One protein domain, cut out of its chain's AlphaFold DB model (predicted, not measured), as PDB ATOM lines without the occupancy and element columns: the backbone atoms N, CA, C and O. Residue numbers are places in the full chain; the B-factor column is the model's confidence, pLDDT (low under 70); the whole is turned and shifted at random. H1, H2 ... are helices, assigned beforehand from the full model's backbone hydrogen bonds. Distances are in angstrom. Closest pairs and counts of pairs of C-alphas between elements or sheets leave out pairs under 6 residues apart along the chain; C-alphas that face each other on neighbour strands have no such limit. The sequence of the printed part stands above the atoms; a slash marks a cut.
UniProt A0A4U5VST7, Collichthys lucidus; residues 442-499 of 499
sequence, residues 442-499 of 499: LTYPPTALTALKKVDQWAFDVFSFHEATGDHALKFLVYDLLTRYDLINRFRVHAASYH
ATOM      1  N   LEU A 442     131.805 117.358 176.912       62.84
ATOM      2  CA  LEU A 442     131.706 117.333 178.374       62.84
ATOM      3  C   LEU A 442     132.131 115.954 178.888       62.84
ATOM      4  O   LEU A 442     131.367 114.992 178.855       62.84
ATOM      5  N   THR A 443     133.370 115.863 179.359       70.56
ATOM      6  CA  THR A 443     133.842 114.693 180.093       70.56
ATOM      7  C   THR A 443     133.416 114.873 181.541       70.56
ATOM      8  O   THR A 443     133.889 115.780 182.224       70.56
ATOM      9  N   TYR A 444     132.479 114.044 181.991       78.44
ATOM     10  CA  TYR A 444     131.984 114.099 183.358       78.44
ATOM     11  C   TYR A 444     132.992 113.445 184.311       78.44
ATOM     12  O   TYR A 444     133.366 112.289 184.093       78.44
ATOM     13  N   PRO A 445     133.389 114.124 185.398       82.75
ATOM     14  CA  PRO A 445     134.100 113.478 186.491       82.75
ATOM     15  C   PRO A 445     133.283 112.294 187.052       82.75
ATOM     16  O   PRO A 445     132.056 112.401 187.165       82.75
ATOM     17  N   PRO A 446     133.910 111.171 187.454       82.31
ATOM     18  CA  PRO A 446     133.190 110.010 187.997       82.31
ATOM     19  C   PRO A 446     132.328 110.333 189.229       82.31
ATOM     20  O   PRO A 446     131.251 109.763 189.434       82.31
ATOM     21  N   THR A 447     132.781 111.290 190.039       84.00
ATOM     22  CA  THR A 447     132.058 111.834 191.194       84.00
ATOM     23  C   THR A 447     130.790 112.577 190.766       84.00
ATOM     24  O   THR A 447     129.720 112.335 191.326       84.00
ATOM     25  N   ALA A 448     130.868 113.392 189.710       87.00
ATOM     26  CA  ALA A 448     129.725 114.097 189.133       87.00
ATOM     27  C   ALA A 448     128.685 113.128 188.542       87.00
ATOM     28  O   ALA A 448     127.493 113.286 188.792       87.00
ATOM     29  N   LEU A 449     129.115 112.070 187.843       86.44
ATOM     30  CA  LEU A 449     128.209 111.024 187.333       86.44
ATOM     31  C   LEU A 449     127.461 110.297 188.455       86.44
ATOM     32  O   LEU A 449     126.296 109.932 188.303       86.44
ATOM     33  N   THR A 450     128.125 110.081 189.588       87.75
ATOM     34  CA  THR A 450     127.515 109.424 190.748       87.75
ATOM     35  C   THR A 450     126.439 110.306 191.379       87.75
ATOM     36  O   THR A 450     125.374 109.801 191.736       87.75
ATOM     37  N   ALA A 451     126.677 111.617 191.454       88.44
ATOM     38  CA  ALA A 451     125.690 112.586 191.922       88.44
ATOM     39  C   ALA A 451     124.498 112.714 190.955       88.44
ATOM     40  O   ALA A 451     123.350 112.692 191.396       88.44
ATOM     41  N   LEU A 452     124.744 112.749 189.640       89.88
ATOM     42  CA  LEU A 452     123.702 112.899 188.613       89.88
ATOM     43  C   LEU A 452     122.647 111.786 188.628       89.88
ATOM     44  O   LEU A 452     121.497 112.033 188.265       89.88
ATOM     45  N   LYS A 453     122.979 110.587 189.119       89.56
ATOM     46  CA  LYS A 453     121.997 109.501 189.318       89.56
ATOM     47  C   LYS A 453     120.860 109.876 190.271       89.56
ATOM     48  O   LYS A 453     119.800 109.266 190.207       89.56
ATOM     49  N   LYS A 454     121.082 110.842 191.167       90.44
ATOM     50  CA  LYS A 454     120.101 111.308 192.153       90.44
ATOM     51  C   LYS A 454     119.451 112.639 191.772       90.44
ATOM     52  O   LYS A 454     118.721 113.173 192.593       90.44
ATOM     53  N   VAL A 455     119.697 113.181 190.574       91.12
ATOM     54  CA  VAL A 455     119.185 114.515 190.186       91.12
ATOM     55  C   VAL A 455     117.653 114.596 190.194       91.12
ATOM     56  O   VAL A 455     117.103 115.658 190.450       91.12
ATOM     57  N   ASP A 456     116.966 113.469 189.988       91.12
ATOM     58  CA  ASP A 456     115.500 113.385 189.998       91.12
ATOM     59  C   ASP A 456     114.917 113.280 191.425       91.12
ATOM     60  O   ASP A 456     113.708 113.151 191.608       91.12
ATOM     61  N   GLN A 457     115.766 113.296 192.459       94.06
ATOM     62  CA  GLN A 457     115.359 113.216 193.862       94.06
ATOM     63  C   GLN A 457     115.349 114.610 194.494       94.06
ATOM     64  O   GLN A 457     116.291 115.378 194.333       94.06
ATOM     65  N   TRP A 458     114.337 114.906 195.315       94.75
ATOM     66  CA  TRP A 458     114.246 116.179 196.051       94.75
ATOM     67  C   TRP A 458     115.458 116.448 196.957       94.75
ATOM     68  O   TRP A 458     115.845 117.589 197.179       94.75
ATOM     69  N   ALA A 459     116.084 115.382 197.461       93.25
ATOM     70  CA  ALA A 459     117.276 115.446 198.302       93.25
ATOM     71  C   ALA A 459     118.592 115.571 197.505       93.25
ATOM     72  O   ALA A 459     119.662 115.281 198.043       93.25
ATOM     73  N   PHE A 460     118.536 115.929 196.219       94.69
ATOM     74  CA  PHE A 460     119.729 116.136 195.405       94.69
ATOM     75  C   PHE A 460     120.583 117.279 195.965       94.69
ATOM     76  O   PHE A 460     120.146 118.426 196.054       94.69
ATOM     77  N   ASP A 461     121.827 116.962 196.314       93.12
ATOM     78  CA  ASP A 461     122.776 117.943 196.825       93.12
ATOM     79  C   ASP A 461     123.505 118.655 195.678       93.12
ATOM     80  O   ASP A 461     124.490 118.162 195.115       93.12
ATOM     81  N   VAL A 462     123.012 119.851 195.352       94.00
ATOM     82  CA  VAL A 462     123.598 120.721 194.329       94.00
ATOM     83  C   VAL A 462     124.992 121.233 194.709       94.00
ATOM     84  O   VAL A 462     125.796 121.494 193.814       94.00
ATOM     85  N   PHE A 463     125.313 121.348 196.001       93.31
ATOM     86  CA  PHE A 463     126.598 121.875 196.463       93.31
ATOM     87  C   PHE A 463     127.705 120.834 196.301       93.31
ATOM     88  O   PHE A 463     128.722 121.122 195.672       93.31
ATOM     89  N   SER A 464     127.464 119.593 196.729       91.50
ATOM     90  CA  SER A 464     128.393 118.482 196.465       91.50
ATOM     91  C   SER A 464     128.613 118.267 194.962       91.50
ATOM     92  O   SER A 464     129.723 117.977 194.510       91.50
ATOM     93  N   PHE A 465     127.564 118.441 194.153       93.25
ATOM     94  CA  PHE A 465     127.678 118.373 192.697       93.25
ATOM     95  C   PHE A 465     128.494 119.536 192.105       93.25
ATOM     96  O   PHE A 465     129.238 119.348 191.138       93.25
ATOM     97  N   HIS A 466     128.389 120.731 192.685       91.94
ATOM     98  CA  HIS A 466     129.169 121.903 192.290       91.94
ATOM     99  C   HIS A 466     130.669 121.690 192.482       91.94
ATOM    100  O   HIS A 466     131.432 121.900 191.538       91.94
ATOM    101  N   GLU A 467     131.076 121.163 193.633       90.69
ATOM    102  CA  GLU A 467     132.479 120.831 193.899       90.69
ATOM    103  C   GLU A 467     132.975 119.713 192.971       90.69
ATOM    104  O   GLU A 467     134.043 119.817 192.363       90.69
ATOM    105  N   ALA A 468     132.163 118.668 192.769       88.81
ATOM    106  CA  ALA A 468     132.507 117.540 191.904       88.81
ATOM    107  C   ALA A 468     132.670 117.915 190.418       88.81
ATOM    108  O   ALA A 468     133.293 117.164 189.668       88.81
ATOM    109  N   THR A 469     132.106 119.046 189.986       86.69
ATOM    110  CA  THR A 469     132.155 119.532 188.597       86.69
ATOM    111  C   THR A 469     133.157 120.666 188.374       86.69
ATOM    112  O   THR A 469     133.244 121.173 187.256       86.69
ATOM    113  N   GLY A 470     133.926 121.054 189.398       86.06
ATOM    114  CA  GLY A 470     134.880 122.162 189.309       86.06
ATOM    115  C   GLY A 470     134.188 123.519 189.169       86.06
ATOM    116  O   GLY A 470     134.504 124.284 188.262       86.06
ATOM    117  N   ASP A 471     133.205 123.788 190.030       87.12
ATOM    118  CA  ASP A 471     132.422 125.029 190.087       87.12
ATOM    119  C   ASP A 471     131.558 125.296 188.841       87.12
ATOM    120  O   ASP A 471     131.262 126.438 188.456       87.12
ATOM    121  N   HIS A 472     131.135 124.218 188.179       85.12
ATOM    122  CA  HIS A 472     130.396 124.259 186.917       85.12
ATOM    123  C   HIS A 472     129.055 123.510 186.963       85.12
ATOM    124  O   HIS A 472     128.530 123.143 185.910       85.12
ATOM    125  N   ALA A 473     128.454 123.356 188.152       89.44
ATOM    126  CA  ALA A 473     127.180 122.646 188.359       89.44
ATOM    127  C   ALA A 473     126.114 122.979 187.308       89.44
ATOM    128  O   ALA A 473     125.587 122.080 186.664       89.44
ATOM    129  N   LEU A 474     125.826 124.266 187.084       90.00
ATOM    130  CA  LEU A 474     124.766 124.677 186.161       90.00
ATOM    131  C   LEU A 474     125.004 124.168 184.730       90.00
ATOM    132  O   LEU A 474     124.075 123.672 184.102       90.00
ATOM    133  N   LYS A 475     126.247 124.229 184.229       84.19
ATOM    134  CA  LYS A 475     126.601 123.782 182.871       84.19
ATOM    135  C   LYS A 475     126.329 122.288 182.692       84.19
ATOM    136  O   LYS A 475     125.703 121.885 181.715       84.19
ATOM    137  N   PHE A 476     126.803 121.479 183.639       86.81
ATOM    138  CA  PHE A 476     126.640 120.028 183.593       86.81
ATOM    139  C   PHE A 476     125.189 119.608 183.855       86.81
ATOM    140  O   PHE A 476     124.702 118.708 183.183       86.81
ATOM    141  N   LEU A 477     124.480 120.285 184.763       90.44
ATOM    142  CA  LEU A 477     123.082 119.993 185.089       90.44
ATOM    143  C   LEU A 477     122.145 120.338 183.926       90.44
ATOM    144  O   LEU A 477     121.302 119.531 183.558       90.44
ATOM    145  N   VAL A 478     122.329 121.498 183.288       89.12
ATOM    146  CA  VAL A 478     121.541 121.890 182.109       89.12
ATOM    147  C   VAL A 478     121.766 120.914 180.959       89.12
ATOM    148  O   VAL A 478     120.798 120.441 180.371       89.12
ATOM    149  N   TYR A 479     123.017 120.563 180.647       85.31
ATOM    150  CA  TYR A 479     123.289 119.601 179.577       85.31
ATOM    151  C   TYR A 479     122.702 118.222 179.874       85.31
ATOM    152  O   TYR A 479     122.124 117.595 178.984       85.31
ATOM    153  N   ASP A 480     122.853 117.748 181.108       87.75
ATOM    154  CA  ASP A 480     122.347 116.450 181.527       87.75
ATOM    155  C   ASP A 480     120.814 116.398 181.453       87.75
ATOM    156  O   ASP A 480     120.290 115.477 180.834       87.75
ATOM    157  N   LEU A 481     120.100 117.421 181.941       90.56
ATOM    158  CA  LEU A 481     118.637 117.509 181.833       90.56
ATOM    159  C   LEU A 481     118.172 117.605 180.373       90.56
ATOM    160  O   LEU A 481     117.265 116.885 179.959       90.56
ATOM    161  N   LEU A 482     118.802 118.464 179.565       87.12
ATOM    162  CA  LEU A 482     118.439 118.624 178.153       87.12
ATOM    163  C   LEU A 482     118.668 117.336 177.355       87.12
ATOM    164  O   LEU A 482     117.867 117.012 176.479       87.12
ATOM    165  N   THR A 483     119.740 116.603 177.662       85.81
ATOM    166  CA  THR A 483     120.031 115.298 177.055       85.81
ATOM    167  C   THR A 483     119.063 114.224 177.550       85.81
ATOM    168  O   THR A 483     118.503 113.497 176.734       85.81
ATOM    169  N   ARG A 484     118.822 114.124 178.865       88.31
ATOM    170  CA  ARG A 484     117.947 113.100 179.463       88.31
ATOM    171  C   ARG A 484     116.505 113.184 178.991       88.31
ATOM    172  O   ARG A 484     115.894 112.152 178.738       88.31
ATOM    173  N   TYR A 485     115.971 114.397 178.880       89.44
ATOM    174  CA  TYR A 485     114.604 114.631 178.408       89.44
ATOM    175  C   TYR A 485     114.509 114.771 176.882       89.44
ATOM    176  O   TYR A 485     113.467 115.176 176.368       89.44
ATOM    177  N   ASP A 486     115.590 114.463 176.156       85.88
ATOM    178  CA  ASP A 486     115.676 114.529 174.693       85.88
ATOM    179  C   ASP A 486     115.305 115.909 174.104       85.88
ATOM    180  O   ASP A 486     114.895 116.058 172.950       85.88
ATOM    181  N   LEU A 487     115.460 116.971 174.901       87.44
ATOM    182  CA  LEU A 487     115.080 118.334 174.527       87.44
ATOM    183  C   LEU A 487     116.019 118.901 173.458       87.44
ATOM    184  O   LEU A 487     115.591 119.711 172.634       87.44
ATOM    185  N   ILE A 488     117.273 118.439 173.425       81.50
ATOM    186  CA  ILE A 488     118.254 118.820 172.399       81.50
ATOM    187  C   ILE A 488     117.767 118.395 171.011       81.50
ATOM    188  O   ILE A 488     117.733 119.214 170.091       81.50
ATOM    189  N   ASN A 489     117.333 117.140 170.867       80.50
ATOM    190  CA  ASN A 489     116.850 116.616 169.592       80.50
ATOM    191  C   ASN A 489     115.459 117.164 169.259       80.50
ATOM    192  O   ASN A 489     115.224 117.594 168.128       80.50
ATOM    193  N   ARG A 490     114.562 117.234 170.252       88.25
ATOM    194  CA  ARG A 490     113.188 117.727 170.079       88.25
ATOM    195  C   ARG A 490     113.128 119.167 169.581       88.25
ATOM    196  O   ARG A 490     112.338 119.470 168.691       88.25
ATOM    197  N   PHE A 491     113.948 120.052 170.142       87.62
ATOM    198  CA  PHE A 491     113.970 121.464 169.755       87.62
ATOM    199  C   PHE A 491     115.057 121.789 168.724       87.62
ATOM    200  O   PHE A 491     115.242 122.958 168.394       87.62
ATOM    201  N   ARG A 492     115.755 120.770 168.191       76.00
ATOM    202  CA  ARG A 492     116.882 120.919 167.251       76.00
ATOM    203  C   ARG A 492     117.882 121.965 167.741       76.00
ATOM    204  O   ARG A 492     118.361 122.792 166.967       76.00
ATOM    205  N   VAL A 493     118.157 121.950 169.043       71.88
ATOM    206  CA  VAL A 493     119.078 122.903 169.651       71.88
ATOM    207  C   VAL A 493     120.460 122.560 169.125       71.88
ATOM    208  O   VAL A 493     121.051 121.553 169.514       71.88
ATOM    209  N   HIS A 494     120.968 123.357 168.184       60.03
ATOM    210  CA  HIS A 494     122.327 123.168 167.712       60.03
ATOM    211  C   HIS A 494     123.264 123.350 168.905       60.03
ATOM    212  O   HIS A 494     123.161 124.334 169.635       60.03
ATOM    213  N   ALA A 495     124.217 122.432 169.082       54.66
ATOM    214  CA  ALA A 495     125.261 122.567 170.101       54.66
ATOM    215  C   ALA A 495     126.042 123.894 169.968       54.66
ATOM    216  O   ALA A 495     126.654 124.349 170.927       54.66
ATOM    217  N   ALA A 496     125.959 124.529 168.791       50.19
ATOM    218  CA  ALA A 496     126.510 125.839 168.481       50.19
ATOM    219  C   ALA A 496     125.677 127.045 168.968       50.19
ATOM    220  O   ALA A 496     126.170 128.166 168.946       50.19
ATOM    221  N   SER A 497     124.426 126.860 169.402       45.28
ATOM    222  CA  SER A 497     123.558 127.940 169.910       45.28
ATOM    223  C   SER A 497     123.806 128.288 171.385       45.28
ATOM    224  O   SER A 497     123.127 129.153 171.927       45.28
ATOM    225  N   TYR A 498     124.775 127.622 172.017       43.88
ATOM    226  CA  TYR A 498     125.309 127.937 173.346       43.88
ATOM    227  C   TYR A 498     126.738 128.524 173.282       43.88
ATOM    228  O   TYR A 498     127.389 128.632 174.325       43.88
ATOM    229  N   HIS A 499     127.240 128.830 172.072       35.28
ATOM    230  CA  HIS A 499     128.560 129.438 171.862       35.28
ATOM    231  C   HIS A 499     128.658 130.856 172.405       35.28
ATOM    232  O   HIS A 499     127.683 131.620 172.241       35.28
TER     233      HIS A 499
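This is residues 442 to 499 of the 499 residues of a protein of Collichthys lucidus (UniProt A0A4U5VST7). The longest helix, H3, links a helical hairpin of H1 and H2 at its first end to short H4 near its other end; beyond H4 the tail folds back and residues 494 to 499, with H5, stick out. The 58 printed residues hold five named helices, H1 to H5 in order, and no named strand: all helix. The whole is only just compact, close to loose, with a radius of gyration of the C-alphas of 12.0 A and spans of 31 by 22 by 16 A.

H3, residues 473 to 484, touches H2, residues 462 to 468, with residue 473 alone, about perpendicular at 78 degrees; the closest C-alphas, His 466 and Ala 473, are 4.5 A apart. H2 and H1, residues 446 to 452, form a hairpin and touch at a shallow tilt of 14 degrees, opposite ways; the closest C-alphas, Ala 448 and Ala 468, are 5.2 A apart. H4, residues 487 to 490, is close to H3 but not clearly touching, C-alphas 482 and 488 being closest at 5.8 A. H5, residues 495 to 498, is only just apart from H4, at 8.3 A. Every O i to N i+4 pair is within hydrogen-bond range in H1, H2 and H3; H4 and H5 are too short for one, and 0 of 1 O i to N i+3 pairs is within range in each.

H3 is 16.0 A long, H1 9.9 A, H2 9.8 A, H5 6.3 A and H4 4.9 A. C-alpha 446 begins H1 at (133.190, 110.010, 187.997); C-alpha 498 ends H5 at (125.309, 127.937, 173.346).

The C-alphas farthest apart, Ala 459 and Ala 496, are 32.9 A apart. The printed part has no cut and no long link. Residues 442 and 494 to 499 have pLDDT under 70.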